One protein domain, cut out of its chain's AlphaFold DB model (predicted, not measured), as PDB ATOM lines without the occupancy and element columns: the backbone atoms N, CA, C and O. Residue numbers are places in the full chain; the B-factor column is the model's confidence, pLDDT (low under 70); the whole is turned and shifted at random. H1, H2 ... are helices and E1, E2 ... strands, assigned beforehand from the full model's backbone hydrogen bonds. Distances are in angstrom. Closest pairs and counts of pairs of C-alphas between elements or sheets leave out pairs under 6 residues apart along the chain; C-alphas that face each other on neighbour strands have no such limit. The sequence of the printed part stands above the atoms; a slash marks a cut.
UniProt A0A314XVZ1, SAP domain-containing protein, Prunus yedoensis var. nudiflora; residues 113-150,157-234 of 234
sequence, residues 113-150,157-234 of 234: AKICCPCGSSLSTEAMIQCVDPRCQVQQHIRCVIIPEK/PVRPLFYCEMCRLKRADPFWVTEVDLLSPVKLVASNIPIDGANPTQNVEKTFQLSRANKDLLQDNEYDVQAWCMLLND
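What this domain is: This is residues 113 to 150 and 157 to 234 of the 234 residues of the protein "SAP domain-containing protein" of Prunus yedoensis var. nudiflora (UniProt A0A314XVZ1). This model has little regular structure: a small hairpin, E1 and E2, runs on into the short helix H1, H2 lies nearer the middle, and a long loop, residues 173 to 211, folds back at Asp 196 before reaching H3 at the far end. The 116 printed residues, mixed in class with 25 in named elements, run E1, E2, H1, H2, H3. The whole is loose, radius of gyration of the C-alphas 16.6 A, spanning 47 by 40 by 28 A.

Where its parts are: E1, residues 128 to 130, begins at C-alpha (-1.623, -21.625, -34.295) and spans 6.7 A. E2, 138 to 141, spans 10.5 A; H1, 142 to 145, 5.5 A; H2, 165 to 172, 10.4 A; H3, 212 to 217, 8.7 A, ending at C-alpha (-23.395, 4.166, -48.037).

How they stand to each other: E1 and E2 are an antiparallel hairpin; N 129 and O 140 are 2.9 A apart. Residues 114 to 115 pair parallel with 138 to 139 of E2. H2 and H3 are apart. In H2 and H3 every O i to N i+4 pair is within hydrogen-bond range; H1 is too short for one.

The domain as a whole: Residues 151 to 156 are not printed; C-alphas 150 and 157 are 13.6 A apart. H2 to H3 is a long link. Confidence is under 70 at residues 148 to 150, 157 to 160, 194, 197 and 234.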
ATOM      1  N   ALA A 113      -6.825 -21.727 -45.021       73.12
ATOM      2  CA  ALA A 113      -6.831 -21.066 -43.731       73.12
ATOM      3  C   ALA A 113      -6.085 -19.731 -43.825       73.12
ATOM      4  O   ALA A 113      -4.893 -19.680 -44.132       73.12
ATOM      5  N   LYS A 114      -6.796 -18.635 -43.548       89.12
ATOM      6  CA  LYS A 114      -6.246 -17.277 -43.592       89.12
ATOM      7  C   LYS A 114      -5.643 -16.915 -42.237       89.12
ATOM      8  O   LYS A 114      -6.336 -16.944 -41.221       89.12
ATOM      9  N   ILE A 115      -4.371 -16.525 -42.211       91.19
ATOM     10  CA  ILE A 115      -3.729 -16.032 -40.986       91.19
ATOM     11  C   ILE A 115      -4.087 -14.553 -40.800       91.19
ATOM     12  O   ILE A 115      -3.633 -13.702 -41.561       91.19
ATOM     13  N   CYS A 116      -4.891 -14.254 -39.778       91.69
ATOM     14  CA  CYS A 116      -5.306 -12.896 -39.410       91.69
ATOM     15  C   CYS A 116      -5.099 -12.693 -37.911       91.69
ATOM     16  O   CYS A 116      -6.056 -12.749 -37.148       91.69
ATOM     17  N   CYS A 117      -3.860 -12.512 -37.462       91.69
ATOM     18  CA  CYS A 117      -3.575 -12.340 -36.039       91.69
ATOM     19  C   CYS A 117      -3.602 -10.852 -35.626       91.69
ATOM     20  O   CYS A 117      -3.066 -10.029 -36.373       91.69
ATOM     21  N   PRO A 118      -4.091 -10.481 -34.422       90.38
ATOM     22  CA  PRO A 118      -4.102  -9.088 -33.946       90.38
ATOM     23  C   PRO A 118      -2.723  -8.440 -33.808       90.38
ATOM     24  O   PRO A 118      -2.615  -7.222 -33.684       90.38
ATOM     25  N   CYS A 119      -1.650  -9.237 -33.808       88.69
ATOM     26  CA  CYS A 119      -0.284  -8.717 -33.860       88.69
ATOM     27  C   CYS A 119       0.095  -8.150 -35.241       88.69
ATOM     28  O   CYS A 119       1.174  -7.583 -35.383       88.69
ATOM     29  N   GLY A 120      -0.752  -8.330 -36.261       85.69
ATOM     30  CA  GLY A 120      -0.523  -7.888 -37.637       85.69
ATOM     31  C   GLY A 120       0.378  -8.806 -38.466       85.69
ATOM     32  O   GLY A 120       0.531  -8.579 -39.663       85.69
ATOM     33  N   SER A 121       0.961  -9.851 -37.871       85.19
ATOM     34  CA  SER A 121       1.781 -10.819 -38.600       85.19
ATOM     35  C   SER A 121       0.916 -11.883 -39.275       85.19
ATOM     36  O   SER A 121       0.089 -12.535 -38.634       85.19
ATOM     37  N   SER A 122       1.157 -12.084 -40.569       85.12
ATOM     38  CA  SER A 122       0.584 -13.159 -41.387       85.12
ATOM     39  C   SER A 122       1.452 -14.422 -41.409       85.12
ATOM     40  O   SER A 122       1.150 -15.366 -42.136       85.12
ATOM     41  N   LEU A 123       2.539 -14.460 -40.630       85.50
ATOM     42  CA  LEU A 123       3.453 -15.598 -40.604       85.50
ATOM     43  C   LEU A 123       2.834 -16.773 -39.850       85.50
ATOM     44  O   LEU A 123       2.371 -16.628 -38.715       85.50
ATOM     45  N   SER A 124       2.890 -17.960 -40.447       84.06
ATOM     46  CA  SER A 124       2.584 -19.201 -39.740       84.06
ATOM     47  C   SER A 124       3.640 -19.469 -38.674       84.06
ATOM     48  O   SER A 124       4.836 -19.340 -38.927       84.06
ATOM     49  N   THR A 125       3.202 -19.899 -37.495       79.81
ATOM     50  CA  THR A 125       4.085 -20.370 -36.418       79.81
ATOM     51  C   THR A 125       3.695 -21.788 -36.022       79.81
ATOM     52  O   THR A 125       2.620 -22.250 -36.385       79.81
ATOM     53  N   GLU A 126       4.521 -22.474 -35.235       71.44
ATOM     54  CA  GLU A 126       4.187 -23.820 -34.742       71.44
ATOM     55  C   GLU A 126       2.946 -23.838 -33.825       71.44
ATOM     56  O   GLU A 126       2.291 -24.867 -33.676       71.44
ATOM     57  N   ALA A 127       2.592 -22.698 -33.220       85.25
ATOM     58  CA  ALA A 127       1.501 -22.569 -32.257       85.25
ATOM     59  C   ALA A 127       0.357 -21.697 -32.808       85.25
ATOM     60  O   ALA A 127       0.160 -20.556 -32.378       85.25
ATOM     61  N   MET A 128      -0.407 -22.249 -33.754       90.06
ATOM     62  CA  MET A 128      -1.623 -21.625 -34.295       90.06
ATOM     63  C   MET A 128      -2.882 -22.171 -33.624       90.06
ATOM     64  O   MET A 128      -2.951 -23.342 -33.246       90.06
ATOM     65  N   ILE A 129      -3.903 -21.327 -33.528       90.44
ATOM     66  CA  ILE A 129      -5.264 -21.716 -33.170       90.44
ATOM     67  C   ILE A 129      -6.225 -21.253 -34.261       90.44
ATOM     68  O   ILE A 129      -6.061 -20.169 -34.819       90.44
ATOM     69  N   GLN A 130      -7.193 -22.102 -34.598       92.50
ATOM     70  CA  GLN A 130      -8.166 -21.852 -35.655       92.50
ATOM     71  C   GLN A 130      -9.531 -21.522 -35.058       92.50
ATOM     72  O   GLN A 130      -9.972 -22.195 -34.126       92.50
ATOM     73  N   CYS A 131     -10.190 -20.507 -35.620       92.62
ATOM     74  CA  CYS A 131     -11.563 -20.144 -35.287       92.62
ATOM     75  C   CYS A 131     -12.502 -21.342 -35.495       92.62
ATOM     76  O   CYS A 131     -12.454 -22.006 -36.531       92.62
ATOM     77  N   VAL A 132     -13.364 -21.597 -34.512       92.25
ATOM     78  CA  VAL A 132     -14.318 -22.713 -34.507       92.25
ATOM     79  C   VAL A 132     -15.414 -22.537 -35.555       92.25
ATOM     80  O   VAL A 132     -15.957 -23.538 -36.014       92.25
ATOM     81  N   ASP A 133     -15.734 -21.304 -35.965       90.19
ATOM     82  CA  ASP A 133     -16.698 -21.077 -37.044       90.19
ATOM     83  C   ASP A 133     -16.158 -21.667 -38.368       90.19
ATOM     84  O   ASP A 133     -15.168 -21.152 -38.909       90.19
ATOM     85  N   PRO A 134     -16.804 -22.712 -38.933       86.38
ATOM     86  CA  PRO A 134     -16.333 -23.379 -40.148       86.38
ATOM     87  C   PRO A 134     -16.284 -22.459 -41.372       86.38
ATOM     88  O   PRO A 134     -15.535 -22.717 -42.316       86.38
ATOM     89  N   ARG A 135     -17.078 -21.381 -41.365       89.69
ATOM     90  CA  ARG A 135     -17.111 -20.382 -42.440       89.69
ATOM     91  C   ARG A 135     -16.005 -19.340 -42.295       89.69
ATOM     92  O   ARG A 135     -15.700 -18.654 -43.262       89.69
ATOM     93  N   CYS A 136     -15.410 -19.210 -41.109       91.25
ATOM     94  CA  CYS A 136     -14.391 -18.206 -40.830       91.25
ATOM     95  C   CYS A 136     -12.997 -18.656 -41.275       91.25
ATOM     96  O   CYS A 136     -12.294 -17.896 -41.934       91.25
ATOM     97  N   GLN A 137     -12.587 -19.877 -40.906       90.19
ATOM     98  CA  GLN A 137     -11.281 -20.475 -41.256       90.19
ATOM     99  C   GLN A 137     -10.047 -19.623 -40.880       90.19
ATOM    100  O   GLN A 137      -8.932 -19.906 -41.320       90.19
ATOM    101  N   VAL A 138     -10.224 -18.592 -40.047       93.06
ATOM    102  CA  VAL A 138      -9.141 -17.719 -39.588       93.06
ATOM    103  C   VAL A 138      -8.255 -18.456 -38.594       93.06
ATOM    104  O   VAL A 138      -8.745 -19.109 -37.669       93.06
ATOM    105  N   GLN A 139      -6.947 -18.290 -38.758       93.56
ATOM    106  CA  GLN A 139      -5.934 -18.734 -37.813       93.56
ATOM    107  C   GLN A 139      -5.217 -17.555 -37.157       93.56
ATOM    108  O   GLN A 139      -4.921 -16.545 -37.800       93.56
ATOM    109  N   GLN A 140      -4.913 -17.709 -35.869       92.50
ATOM    110  CA  GLN A 140      -4.244 -16.700 -35.048       92.50
ATOM    111  C   GLN A 140      -3.150 -17.352 -34.202       92.50
ATOM    112  O   GLN A 140      -3.185 -18.555 -33.929       92.50
ATOM    113  N   HIS A 141      -2.147 -16.575 -33.793       90.38
ATOM    114  CA  HIS A 141      -1.088 -17.087 -32.921       90.38
ATOM    115  C   HIS A 141      -1.658 -17.344 -31.530       90.38
ATOM    116  O   HIS A 141      -2.167 -16.415 -30.903       90.38
ATOM    117  N   ILE A 142      -1.487 -18.560 -30.995       88.75
ATOM    118  CA  ILE A 142      -1.934 -18.917 -29.634       88.75
ATOM    119  C   ILE A 142      -1.424 -17.895 -28.615       88.75
ATOM    120  O   ILE A 142      -2.183 -17.408 -27.788       88.75
ATOM    121  N   ARG A 143      -0.149 -17.504 -28.718       86.06
ATOM    122  CA  ARG A 143       0.496 -16.554 -27.795       86.06
ATOM    123  C   ARG A 143      -0.078 -15.134 -27.858       86.06
ATOM    124  O   ARG A 143       0.188 -14.343 -26.958       86.06
ATOM    125  N   CYS A 144      -0.796 -14.783 -28.924       87.56
ATOM    126  CA  CYS A 144      -1.380 -13.456 -29.082       87.56
ATOM    127  C   CYS A 144      -2.790 -13.362 -28.500       87.56
ATOM    128  O   CYS A 144      -3.150 -12.281 -28.034       87.56
ATOM    129  N   VAL A 145      -3.536 -14.470 -28.526       88.19
ATOM    130  CA  VAL A 145      -4.983 -14.503 -28.257       88.19
ATOM    131  C   VAL A 145      -5.369 -15.330 -27.034       88.19
ATOM    132  O   VAL A 145      -6.413 -15.083 -26.453       88.19
ATOM    133  N   ILE A 146      -4.533 -16.280 -26.607       86.19
ATOM    134  CA  ILE A 146      -4.745 -17.033 -25.369       86.19
ATOM    135  C   ILE A 146      -3.956 -16.348 -24.260       86.19
ATOM    136  O   ILE A 146      -2.725 -16.424 -24.220       86.19
ATOM    137  N   ILE A 147      -4.670 -15.663 -23.371       81.31
ATOM    138  CA  ILE A 147      -4.089 -15.006 -22.203       81.31
ATOM    139  C   ILE A 147      -4.110 -16.006 -21.041       81.31
ATOM    140  O   ILE A 147      -5.189 -16.445 -20.655       81.31
ATOM    141  N   PRO A 148      -2.952 -16.413 -20.487       69.94
ATOM    142  CA  PRO A 148      -2.933 -17.310 -19.339       69.94
ATOM    143  C   PRO A 148      -3.607 -16.640 -18.138       69.94
ATOM    144  O   PRO A 148      -3.150 -15.587 -17.688       69.94
ATOM    145  N   GLU A 149      -4.661 -17.246 -17.598       67.50
ATOM    146  CA  GLU A 149      -5.202 -16.831 -16.307       67.50
ATOM    147  C   GLU A 149      -4.219 -17.215 -15.193       67.50
ATOM    148  O   GLU A 149      -3.664 -18.318 -15.165       67.50
ATOM    149  N   LYS A 150      -3.977 -16.298 -14.251       55.47
ATOM    150  CA  LYS A 150      -3.264 -16.614 -13.008       55.47
ATOM    151  C   LYS A 150      -4.233 -17.339 -12.071       55.47
ATOM    152  O   LYS A 150      -4.755 -16.716 -11.154       55.47
ATOM    153  N   PRO A 157     -11.173 -25.451 -16.743       43.72
ATOM    154  CA  PRO A 157     -12.398 -25.551 -17.515       43.72
ATOM    155  C   PRO A 157     -12.053 -26.142 -18.884       43.72
ATOM    156  O   PRO A 157     -10.955 -25.949 -19.414       43.72
ATOM    157  N   VAL A 158     -12.994 -26.896 -19.449       45.12
ATOM    158  CA  VAL A 158     -13.023 -27.306 -20.859       45.12
ATOM    159  C   VAL A 158     -12.428 -26.189 -21.720       45.12
ATOM    160  O   VAL A 158     -12.871 -25.052 -21.586       45.12
ATOM    161  N   ARG A 159     -11.410 -26.481 -22.555       56.62
ATOM    162  CA  ARG A 159     -10.779 -25.435 -23.381       56.62
ATOM    163  C   ARG A 159     -11.888 -24.657 -24.098       56.62
ATOM    164  O   ARG A 159     -12.645 -25.300 -24.831       56.62
ATOM    165  N   PRO A 160     -12.007 -23.338 -23.892       60.97
ATOM    166  CA  PRO A 160     -13.073 -22.579 -24.515       60.97
ATOM    167  C   PRO A 160     -12.977 -22.735 -26.032       60.97
ATOM    168  O   PRO A 160     -11.883 -22.769 -26.609       60.97
ATOM    169  N   LEU A 161     -14.136 -22.893 -26.677       82.94
ATOM    170  CA  LEU A 161     -14.233 -22.829 -28.129       82.94
ATOM    171  C   LEU A 161     -13.622 -21.499 -28.572       82.94
ATOM    172  O   LEU A 161     -14.059 -20.438 -28.134       82.94
ATOM    173  N   PHE A 162     -12.604 -21.558 -29.422       88.88
ATOM    174  CA  PHE A 162     -11.917 -20.357 -29.858       88.88
ATOM    175  C   PHE A 162     -12.651 -19.702 -31.026       88.88
ATOM    176  O   PHE A 162     -12.825 -20.311 -32.080       88.88
ATOM    177  N   TYR A 163     -13.023 -18.439 -30.862       91.69
ATOM    178  CA  TYR A 163     -13.545 -17.597 -31.932       91.69
ATOM    179  C   TYR A 163     -12.599 -16.410 -32.123       91.69
ATOM    180  O   TYR A 163     -12.179 -15.804 -31.139       91.69
ATOM    181  N   CYS A 164     -12.279 -16.069 -33.374       92.19
ATOM    182  CA  CYS A 164     -11.533 -14.843 -33.668       92.19
ATOM    183  C   CYS A 164     -12.353 -13.596 -33.293       92.19
ATOM    184  O   CYS A 164     -13.563 -13.683 -33.066       92.19
ATOM    185  N   GLU A 165     -11.720 -12.427 -33.292       91.19
ATOM    186  CA  GLU A 165     -12.319 -11.153 -32.862       91.19
ATOM    187  C   GLU A 165     -13.594 -10.843 -33.646       91.19
ATOM    188  O   GLU A 165     -14.620 -10.504 -33.065       91.19
ATOM    189  N   MET A 166     -13.568 -11.062 -34.963       89.81
ATOM    190  CA  MET A 166     -14.719 -10.800 -35.831       89.81
ATOM    191  C   MET A 166     -15.890 -11.746 -35.547       89.81
ATOM    192  O   MET A 166     -17.044 -11.325 -35.531       89.81
ATOM    193  N   CYS A 167     -15.618 -13.032 -35.302       91.00
ATOM    194  CA  CYS A 167     -16.662 -13.989 -34.932       91.00
ATOM    195  C   CYS A 167     -17.204 -13.720 -33.528       91.00
ATOM    196  O   CYS A 167     -18.387 -13.939 -33.289       91.00
ATOM    197  N   ARG A 168     -16.365 -13.246 -32.604       90.69
ATOM    198  CA  ARG A 168     -16.800 -12.828 -31.270       90.69
ATOM    199  C   ARG A 168     -17.700 -11.600 -31.347       90.69
ATOM    200  O   ARG A 168     -18.778 -11.632 -30.769       90.69
ATOM    201  N   LEU A 169     -17.319 -10.592 -32.131       89.56
ATOM    202  CA  LEU A 169     -18.115  -9.382 -32.333       89.56
ATOM    203  C   LEU A 169     -19.506  -9.703 -32.897       89.56
ATOM    204  O   LEU A 169     -20.510  -9.331 -32.301       89.56
ATOM    205  N   LYS A 170     -19.574 -10.510 -33.965       88.88
ATOM    206  CA  LYS A 170     -20.846 -10.947 -34.581       88.88
ATOM    207  C   LYS A 170     -21.753 -11.751 -33.644       88.88
ATOM    208  O   LYS A 170     -22.947 -11.869 -33.889       88.88
ATOM    209  N   ARG A 171     -21.183 -12.389 -32.618       88.50
ATOM    210  CA  ARG A 171     -21.941 -13.144 -31.608       88.50
ATOM    211  C   ARG A 171     -22.380 -12.263 -30.445       88.50
ATOM    212  O   ARG A 171     -23.387 -12.582 -29.823       88.50
ATOM    213  N   ALA A 172     -21.609 -11.223 -30.137       89.00
ATOM    214  CA  ALA A 172     -21.929 -10.266 -29.088       89.00
ATOM    215  C   ALA A 172     -23.118  -9.381 -29.484       89.00
ATOM    216  O   ALA A 172     -23.968  -9.118 -28.640       89.00
ATOM    217  N   ASP A 173     -23.209  -8.997 -30.760       86.44
ATOM    218  CA  ASP A 173     -24.349  -8.257 -31.299       86.44
ATOM    219  C   ASP A 173     -24.816  -8.855 -32.641       86.44
ATOM    220  O   ASP A 173     -24.149  -8.677 -33.663       86.44
ATOM    221  N   PRO A 174     -25.943  -9.591 -32.664       81.31
ATOM    222  CA  PRO A 174     -26.489 -10.166 -33.890       81.31
ATOM    223  C   PRO A 174     -27.322  -9.175 -34.718       81.31
ATOM    224  O   PRO A 174     -27.729  -9.526 -35.825       81.31
ATOM    225  N   PHE A 175     -27.627  -7.985 -34.194       84.50
ATOM    226  CA  PHE A 175     -28.457  -6.993 -34.883       84.50
ATOM    227  C   PHE A 175     -27.628  -6.064 -35.762       84.50
ATOM    228  O   PHE A 175     -28.151  -5.510 -36.725       84.50
ATOM    229  N   TRP A 176     -26.345  -5.892 -35.448       83.06
ATOM    230  CA  TRP A 176     -25.455  -5.033 -36.215       83.06
ATOM    231  C   TRP A 176     -24.666  -5.851 -37.232       83.06
ATOM    232  O   TRP A 176     -23.815  -6.679 -36.901       83.06
ATOM    233  N   VAL A 177     -24.973  -5.620 -38.507       86.88
ATOM    234  CA  VAL A 177     -24.347  -6.321 -39.625       86.88
ATOM    235  C   VAL A 177     -23.172  -5.501 -40.136       86.88
ATOM    236  O   VAL A 177     -23.298  -4.328 -40.473       86.88
ATOM    237  N   THR A 178     -21.998  -6.125 -40.190       88.75
ATOM    238  CA  THR A 178     -20.814  -5.497 -40.777       88.75
ATOM    239  C   THR A 178     -20.890  -5.553 -42.300       88.75
ATOM    240  O   THR A 178     -20.711  -6.624 -42.878       88.75
ATOM    241  N   GLU A 179     -21.096  -4.399 -42.935       89.50
ATOM    242  CA  GLU A 179     -21.054  -4.265 -44.397       89.50
ATOM    243  C   GLU A 179     -19.626  -4.334 -44.946       89.50
ATOM    244  O   GLU A 179     -19.347  -5.024 -45.926       89.50
ATOM    245  N   VAL A 180     -18.691  -3.620 -44.307       88.88
ATOM    246  CA  VAL A 180     -17.302  -3.520 -44.767       88.88
ATOM    247  C   VAL A 180     -16.336  -3.504 -43.586       88.88
ATOM    248  O   VAL A 180     -16.389  -2.625 -42.728       88.88
ATOM    249  N   ASP A 181     -15.373  -4.426 -43.604       88.31
ATOM    250  CA  ASP A 181     -14.225  -4.407 -42.696       88.31
ATOM    251  C   ASP A 181     -13.189  -3.374 -43.180       88.31
ATOM    252  O   ASP A 181     -12.378  -3.651 -44.067       88.31
ATOM    253  N   LEU A 182     -13.211  -2.161 -42.612       90.25
ATOM    254  CA  LEU A 182     -12.300  -1.067 -43.002       90.25
ATOM    255  C   LEU A 182     -10.853  -1.286 -42.534       90.25
ATOM    256  O   LEU A 182      -9.905  -0.849 -43.189       90.25
ATOM    257  N   LEU A 183     -10.680  -1.949 -41.390       88.94
ATOM    258  CA  LEU A 183      -9.391  -2.281 -40.796       88.94
ATOM    259  C   LEU A 183      -9.424  -3.697 -40.232       88.94
ATOM    260  O   LEU A 183     -10.437  -4.158 -39.717       88.94
ATOM    261  N   SER A 184      -8.280  -4.379 -40.289       87.25
ATOM    262  CA  SER A 184      -8.111  -5.641 -39.568       87.25
ATOM    263  C   SER A 184      -7.988  -5.390 -38.059       87.25
ATOM    264  O   SER A 184      -7.397  -4.373 -37.675       87.25
ATOM    265  N   PRO A 185      -8.468  -6.320 -37.208       89.88
ATOM    266  CA  PRO A 185      -8.279  -6.243 -35.765       89.88
ATOM    267  C   PRO A 185      -6.815  -6.017 -35.397       89.88
ATOM    268  O   PRO A 185      -5.909  -6.629 -35.969       89.88
ATOM    269  N   VAL A 186      -6.584  -5.138 -34.427       88.94
ATOM    270  CA  VAL A 186      -5.245  -4.745 -33.993       88.94
ATOM    271  C   VAL A 186      -5.146  -4.804 -32.479       88.94
ATOM    272  O   VAL A 186      -6.054  -4.397 -31.757       88.94
ATOM    273  N   LYS A 187      -4.024  -5.323 -31.987       88.56
ATOM    274  CA  LYS A 187      -3.733  -5.350 -30.559       88.56
ATOM    275  C   LYS A 187      -3.276  -3.971 -30.084       88.56
ATOM    276  O   LYS A 187      -2.331  -3.411 -30.636       88.56
ATOM    277  N   LEU A 188      -3.908  -3.467 -29.025       88.00
ATOM    278  CA  LEU A 188      -3.439  -2.281 -28.313       88.00
ATOM    279  C   LEU A 188      -2.108  -2.585 -27.611       88.00
ATOM    280  O   LEU A 188      -1.929  -3.663 -27.034       88.00
ATOM    281  N   VAL A 189      -1.167  -1.643 -27.665       83.81
ATOM    282  CA  VAL A 189       0.168  -1.798 -27.074       83.81
ATOM    283  C   VAL A 189       0.331  -0.790 -25.943       83.81
ATOM    284  O   VAL A 189      -0.039   0.373 -26.080       83.81
ATOM    285  N   ALA A 190       0.874  -1.239 -24.810       83.31
ATOM    286  CA  ALA A 190       1.229  -0.355 -23.705       83.31
ATOM    287  C   ALA A 190       2.411   0.534 -24.111       83.31
ATOM    288  O   ALA A 190       3.460   0.017 -24.491       83.31
ATOM    289  N   SER A 191       2.253   1.856 -24.016       72.12
ATOM    290  CA  SER A 191       3.332   2.789 -24.371       72.12
ATOM    291  C   SER A 191       4.432   2.842 -23.306       72.12
ATOM    292  O   SER A 191       5.593   3.003 -23.657       72.12
ATOM    293  N   ASN A 192       4.080   2.687 -22.023       70.38
ATOM    294  CA  ASN A 192       4.989   2.642 -20.870       70.38
ATOM    295  C   ASN A 192       4.345   1.812 -19.750       70.38
ATOM    296  O   ASN A 192       3.123   1.836 -19.630       70.38
ATOM    297  N   ILE A 193       5.133   1.109 -18.928       70.12
ATOM    298  CA  ILE A 193       4.646   0.403 -17.727       70.12
ATOM    299  C   ILE A 193       4.841   1.339 -16.522       70.12
ATOM    300  O   ILE A 193       5.992   1.613 -16.176       70.12
ATOM    301  N   PRO A 194       3.766   1.862 -15.903       68.88
ATOM    302  CA  PRO A 194       3.873   2.722 -14.732       68.88
ATOM    303  C   PRO A 194       4.557   2.001 -13.564       68.88
ATOM    304  O   PRO A 194       4.274   0.837 -13.283       68.88
ATOM    305  N   ILE A 195       5.468   2.698 -12.879       73.00
ATOM    306  CA  ILE A 195       6.206   2.170 -11.714       73.00
ATOM    307  C   ILE A 195       5.300   2.122 -10.466       73.00
ATOM    308  O   ILE A 195       5.549   1.359  -9.538       73.00
ATOM    309  N   ASP A 196       4.225   2.908 -10.460       77.31
ATOM    310  CA  ASP A 196       3.265   3.080  -9.363       77.31
ATOM    311  C   ASP A 196       2.154   2.012  -9.317       77.31
ATOM    312  O   ASP A 196       1.266   2.077  -8.468       77.31
ATOM    313  N   GLY A 197       2.192   1.021 -10.214       68.62
ATOM    314  CA  GLY A 197       1.170  -0.022 -10.303       68.62
ATOM    315  C   GLY A 197      -0.134   0.423 -10.973       68.62
ATOM    316  O   GLY A 197      -1.090  -0.355 -10.989       68.62
ATOM    317  N   ALA A 198      -0.194   1.631 -11.548       75.12
ATOM    318  CA  ALA A 198      -1.315   2.045 -12.380       75.12
ATOM    319  C   ALA A 198      -1.375   1.228 -13.682       75.12
ATOM    320  O   ALA A 198      -0.360   0.760 -14.209       75.12
ATOM    321  N   ASN A 199      -2.585   1.069 -14.230       74.69
ATOM    322  CA  ASN A 199      -2.751   0.397 -15.515       74.69
ATOM    323  C   ASN A 199      -2.065   1.218 -16.620       74.69
ATOM    324  O   ASN A 199      -2.379   2.400 -16.774       74.69
ATOM    325  N   PRO A 200      -1.152   0.619 -17.406       82.12
ATOM    326  CA  PRO A 200      -0.487   1.325 -18.489       82.12
ATOM    327  C   PRO A 200      -1.508   1.768 -19.538       82.12
ATOM    328  O   PRO A 200      -2.320   0.960 -19.990       82.12
ATOM    329  N   THR A 201      -1.429   3.023 -19.983       84.31
ATOM    330  CA  THR A 201      -2.206   3.483 -21.138       84.31
ATOM    331  C   THR A 201      -1.801   2.670 -22.367       84.31
ATOM    332  O   THR A 201      -0.622   2.620 -22.734       84.31
ATOM    333  N   GLN A 202      -2.786   2.032 -23.000       86.81
ATOM    334  CA  GLN A 202      -2.600   1.281 -24.237       86.81
ATOM    335  C   GLN A 202      -3.214   2.058 -25.396       86.81
ATOM    336  O   GLN A 202      -4.353   2.512 -25.303       86.81
ATOM    337  N   ASN A 203      -2.471   2.216 -26.486       87.81
ATOM    338  CA  ASN A 203      -2.965   2.878 -27.689       87.81
ATOM    339  C   ASN A 203      -2.383   2.229 -28.948       87.81
ATOM    340  O   ASN A 203      -1.417   1.465 -28.903       87.81
ATOM    341  N   VAL A 204      -3.032   2.508 -30.073       89.19
ATOM    342  CA  VAL A 204      -2.521   2.239 -31.412       89.19
ATOM    343  C   VAL A 204      -3.155   3.244 -32.364       89.19
ATOM    344  O   VAL A 204      -4.351   3.515 -32.271       89.19
ATOM    345  N   GLU A 205      -2.366   3.793 -33.278       90.88
ATOM    346  CA  GLU A 205      -2.866   4.682 -34.321       90.88
ATOM    347  C   GLU A 205      -2.938   3.925 -35.650       90.88
ATOM    348  O   GLU A 205      -1.992   3.237 -36.057       90.88
ATOM    349  N   LYS A 206      -4.091   4.012 -36.316       89.44
ATOM    350  CA  LYS A 206      -4.337   3.416 -37.629       89.44
ATOM    351  C   LYS A 206      -5.130   4.382 -38.489       89.44
ATOM    352  O   LYS A 206      -6.065   5.022 -38.024       89.44
ATOM    353  N   THR A 207      -4.778   4.422 -39.765       92.44
ATOM    354  CA  THR A 207      -5.490   5.195 -40.780       92.44
ATOM    355  C   THR A 207      -6.058   4.235 -41.813       92.44
ATOM    356  O   THR A 207      -5.401   3.267 -42.196       92.44
ATOM    357  N   PHE A 208      -7.269   4.514 -42.279       90.56
ATOM    358  CA  PHE A 208      -7.906   3.826 -43.395       90.56
ATOM    359  C   PHE A 208      -8.440   4.860 -44.382       90.56
ATOM    360  O   PHE A 208      -8.615   6.031 -44.047       90.56
ATOM    361  N   GLN A 209      -8.680   4.425 -45.613       92.44
ATOM    362  CA  GLN A 209      -9.274   5.257 -46.652       92.44
ATOM    363  C   GLN A 209     -10.698   4.781 -46.910       92.44
ATOM    364  O   GLN A 209     -10.940   3.582 -47.050       92.44
ATOM    365  N   LEU A 210     -11.636   5.718 -46.997       92.25
ATOM    366  CA  LEU A 210     -13.000   5.410 -47.409       92.25
ATOM    367  C   LEU A 210     -13.096   5.462 -48.929       92.25
ATOM    368  O   LEU A 210     -12.793   6.486 -49.548       92.25
ATOM    369  N   SER A 211     -13.541   4.354 -49.522       92.88
ATOM    370  CA  SER A 211     -13.883   4.310 -50.941       92.88
ATOM    371  C   SER A 211     -15.073   5.235 -51.229       92.88
ATOM    372  O   SER A 211     -15.820   5.614 -50.323       92.88
ATOM    373  N   ARG A 212     -15.284   5.581 -52.504       95.50
ATOM    374  CA  ARG A 212     -16.480   6.332 -52.910       95.50
ATOM    375  C   ARG A 212     -17.765   5.580 -52.550       95.50
ATOM    376  O   ARG A 212     -18.643   6.180 -51.953       95.50
ATOM    377  N   ALA A 213     -17.812   4.272 -52.805       93.38
ATOM    378  CA  ALA A 213     -18.961   3.433 -52.462       93.38
ATOM    379  C   ALA A 213     -19.259   3.440 -50.952       93.38
ATOM    380  O   ALA A 213     -20.410   3.567 -50.556       93.38
ATOM    381  N   ASN A 214     -18.225   3.391 -50.105       92.75
ATOM    382  CA  ASN A 214     -18.403   3.454 -48.652       92.75
ATOM    383  C   ASN A 214     -18.918   4.830 -48.211       92.75
ATOM    384  O   ASN A 214     -19.715   4.919 -47.288       92.75
ATOM    385  N   LYS A 215     -18.466   5.911 -48.861       93.25
ATOM    386  CA  LYS A 215     -18.991   7.257 -48.590       93.25
ATOM    387  C   LYS A 215     -20.447   7.403 -49.010       93.25
ATOM    388  O   LYS A 215     -21.182   8.087 -48.314       93.25
ATOM    389  N   ASP A 216     -20.835   6.795 -50.126       94.12
ATOM    390  CA  ASP A 216     -22.215   6.822 -50.605       94.12
ATOM    391  C   ASP A 216     -23.135   6.035 -49.650       94.12
ATOM    392  O   ASP A 216     -24.218   6.516 -49.340       94.12
ATOM    393  N   LEU A 217     -22.675   4.902 -49.093       92.88
ATOM    394  CA  LEU A 217     -23.395   4.166 -48.037       92.88
ATOM    395  C   LEU A 217     -23.642   5.022 -46.789       92.88
ATOM    396  O   LEU A 217     -24.748   5.047 -46.268       92.88
ATOM    397  N   LEU A 218     -22.636   5.779 -46.343       93.69
ATOM    398  CA  LEU A 218     -22.741   6.654 -45.167       93.69
ATOM    399  C   LEU A 218     -23.637   7.890 -45.376       93.69
ATOM    400  O   LEU A 218     -23.775   8.697 -44.460       93.69
ATOM    401  N   GLN A 219     -24.206   8.094 -46.570       94.62
ATOM    402  CA  GLN A 219     -25.247   9.111 -46.769       94.62
ATOM    403  C   GLN A 219     -26.605   8.657 -46.224       94.62
ATOM    404  O   GLN A 219     -27.474   9.498 -45.995       94.62
ATOM    405  N   ASP A 220     -26.790   7.350 -46.043       93.69
ATOM    406  CA  ASP A 220     -27.963   6.763 -45.416       93.69
ATOM    407  C   ASP A 220     -27.734   6.641 -43.898       93.69
ATOM    408  O   ASP A 220     -26.691   6.179 -43.439       93.69
ATOM    409  N   ASN A 221     -28.726   7.077 -43.117       91.56
ATOM    410  CA  ASN A 221     -28.672   7.127 -41.656       91.56
ATOM    411  C   ASN A 221     -28.707   5.737 -40.998       91.56
ATOM    412  O   ASN A 221     -28.544   5.640 -39.783       91.56
ATOM    413  N   GLU A 222     -28.954   4.676 -41.768       91.81
ATOM    414  CA  GLU A 222     -28.864   3.295 -41.286       91.81
ATOM    415  C   GLU A 222     -27.414   2.792 -41.170       91.81
ATOM    416  O   GLU A 222     -27.171   1.778 -40.511       91.81
ATOM    417  N   TYR A 223     -26.440   3.499 -41.758       93.00
ATOM    418  CA  TYR A 223     -25.032   3.103 -41.759       93.00
ATOM    419  C   TYR A 223     -24.173   4.073 -40.952       93.00
ATOM    420  O   TYR A 223     -24.294   5.290 -41.063       93.00
ATOM    421  N   ASP A 224     -23.231   3.524 -40.185       92.50
ATOM    422  CA  ASP A 224     -22.268   4.312 -39.418       92.50
ATOM    423  C   ASP A 224     -20.883   3.649 -39.409       92.50
ATOM    424  O   ASP A 224     -20.735   2.438 -39.611       92.50
ATOM    425  N   VAL A 225     -19.844   4.449 -39.167       92.06
ATOM    426  CA  VAL A 225     -18.478   3.969 -38.957       92.06
ATOM    427  C   VAL A 225     -18.265   3.721 -37.475       92.06
ATOM    428  O   VAL A 225     -18.319   4.634 -36.658       92.06
ATOM    429  N   GLN A 226     -17.927   2.483 -37.131       89.81
ATOM    430  CA  GLN A 226     -17.798   2.078 -35.739       89.81
ATOM    431  C   GLN A 226     -16.431   1.487 -35.432       89.81
ATOM    432  O   GLN A 226     -15.810   0.812 -36.255       89.81
ATOM    433  N   ALA A 227     -15.985   1.727 -34.203       90.00
ATOM    434  CA  ALA A 227     -14.790   1.134 -33.638       90.00
ATOM    435  C   ALA A 227     -15.173   0.321 -32.402       90.00
ATOM    436  O   ALA A 227     -15.876   0.805 -31.517       90.00
ATOM    437  N   TRP A 228     -14.667  -0.906 -32.338       88.88
ATOM    438  CA  TRP A 228     -14.921  -1.825 -31.239       88.88
ATOM    439  C   TRP A 228     -13.631  -2.121 -30.496       88.88
ATOM    440  O   TRP A 228     -12.575  -2.315 -31.101       88.88
ATOM    441  N   CYS A 229     -13.731  -2.189 -29.175       88.81
ATOM    442  CA  CYS A 229     -12.665  -2.676 -28.317       88.81
ATOM    443  C   CYS A 229     -13.187  -3.890 -27.558       88.81
ATOM    444  O   CYS A 229     -14.313  -3.887 -27.063       88.81
ATOM    445  N   MET A 230     -12.369  -4.931 -27.477       87.88
ATOM    446  CA  MET A 230     -12.721  -6.162 -26.792       87.88
ATOM    447  C   MET A 230     -11.535  -6.682 -25.999       87.88
ATOM    448  O   MET A 230     -10.378  -6.546 -26.403       87.88
ATOM    449  N   LEU A 231     -11.841  -7.306 -24.872       86.25
ATOM    450  CA  LEU A 231     -10.855  -7.947 -24.025       86.25
ATOM    451  C   LEU A 231     -10.748  -9.427 -24.421       86.25
ATOM    452  O   LEU A 231     -11.758 -10.099 -24.605       86.25
ATOM    453  N   LEU A 232      -9.524  -9.928 -24.615       81.06
ATOM    454  CA  LEU A 232      -9.287 -11.279 -25.148       81.06
ATOM    455  C   LEU A 232      -9.264 -12.394 -24.085       81.06
ATOM    456  O   LEU A 232      -9.046 -13.546 -24.441       81.06
ATOM    457  N   ASN A 233      -9.416 -12.068 -22.801       72.06
ATOM    458  CA  ASN A 233      -9.312 -13.008 -21.675       72.06
ATOM    459  C   ASN A 233     -10.678 -13.404 -21.072       72.06
ATOM    460  O   ASN A 233     -10.743 -13.672 -19.877       72.06
ATOM    461  N   ASP A 234     -11.746 -13.358 -21.864       59.19
ATOM    462  CA  ASP A 234     -13.121 -13.713 -21.486       59.19
ATOM    463  C   ASP A 234     -13.472 -15.190 -21.738       59.19
ATOM    464  O   ASP A 234     -12.783 -15.866 -22.543       59.19
TER     465      ASP A 234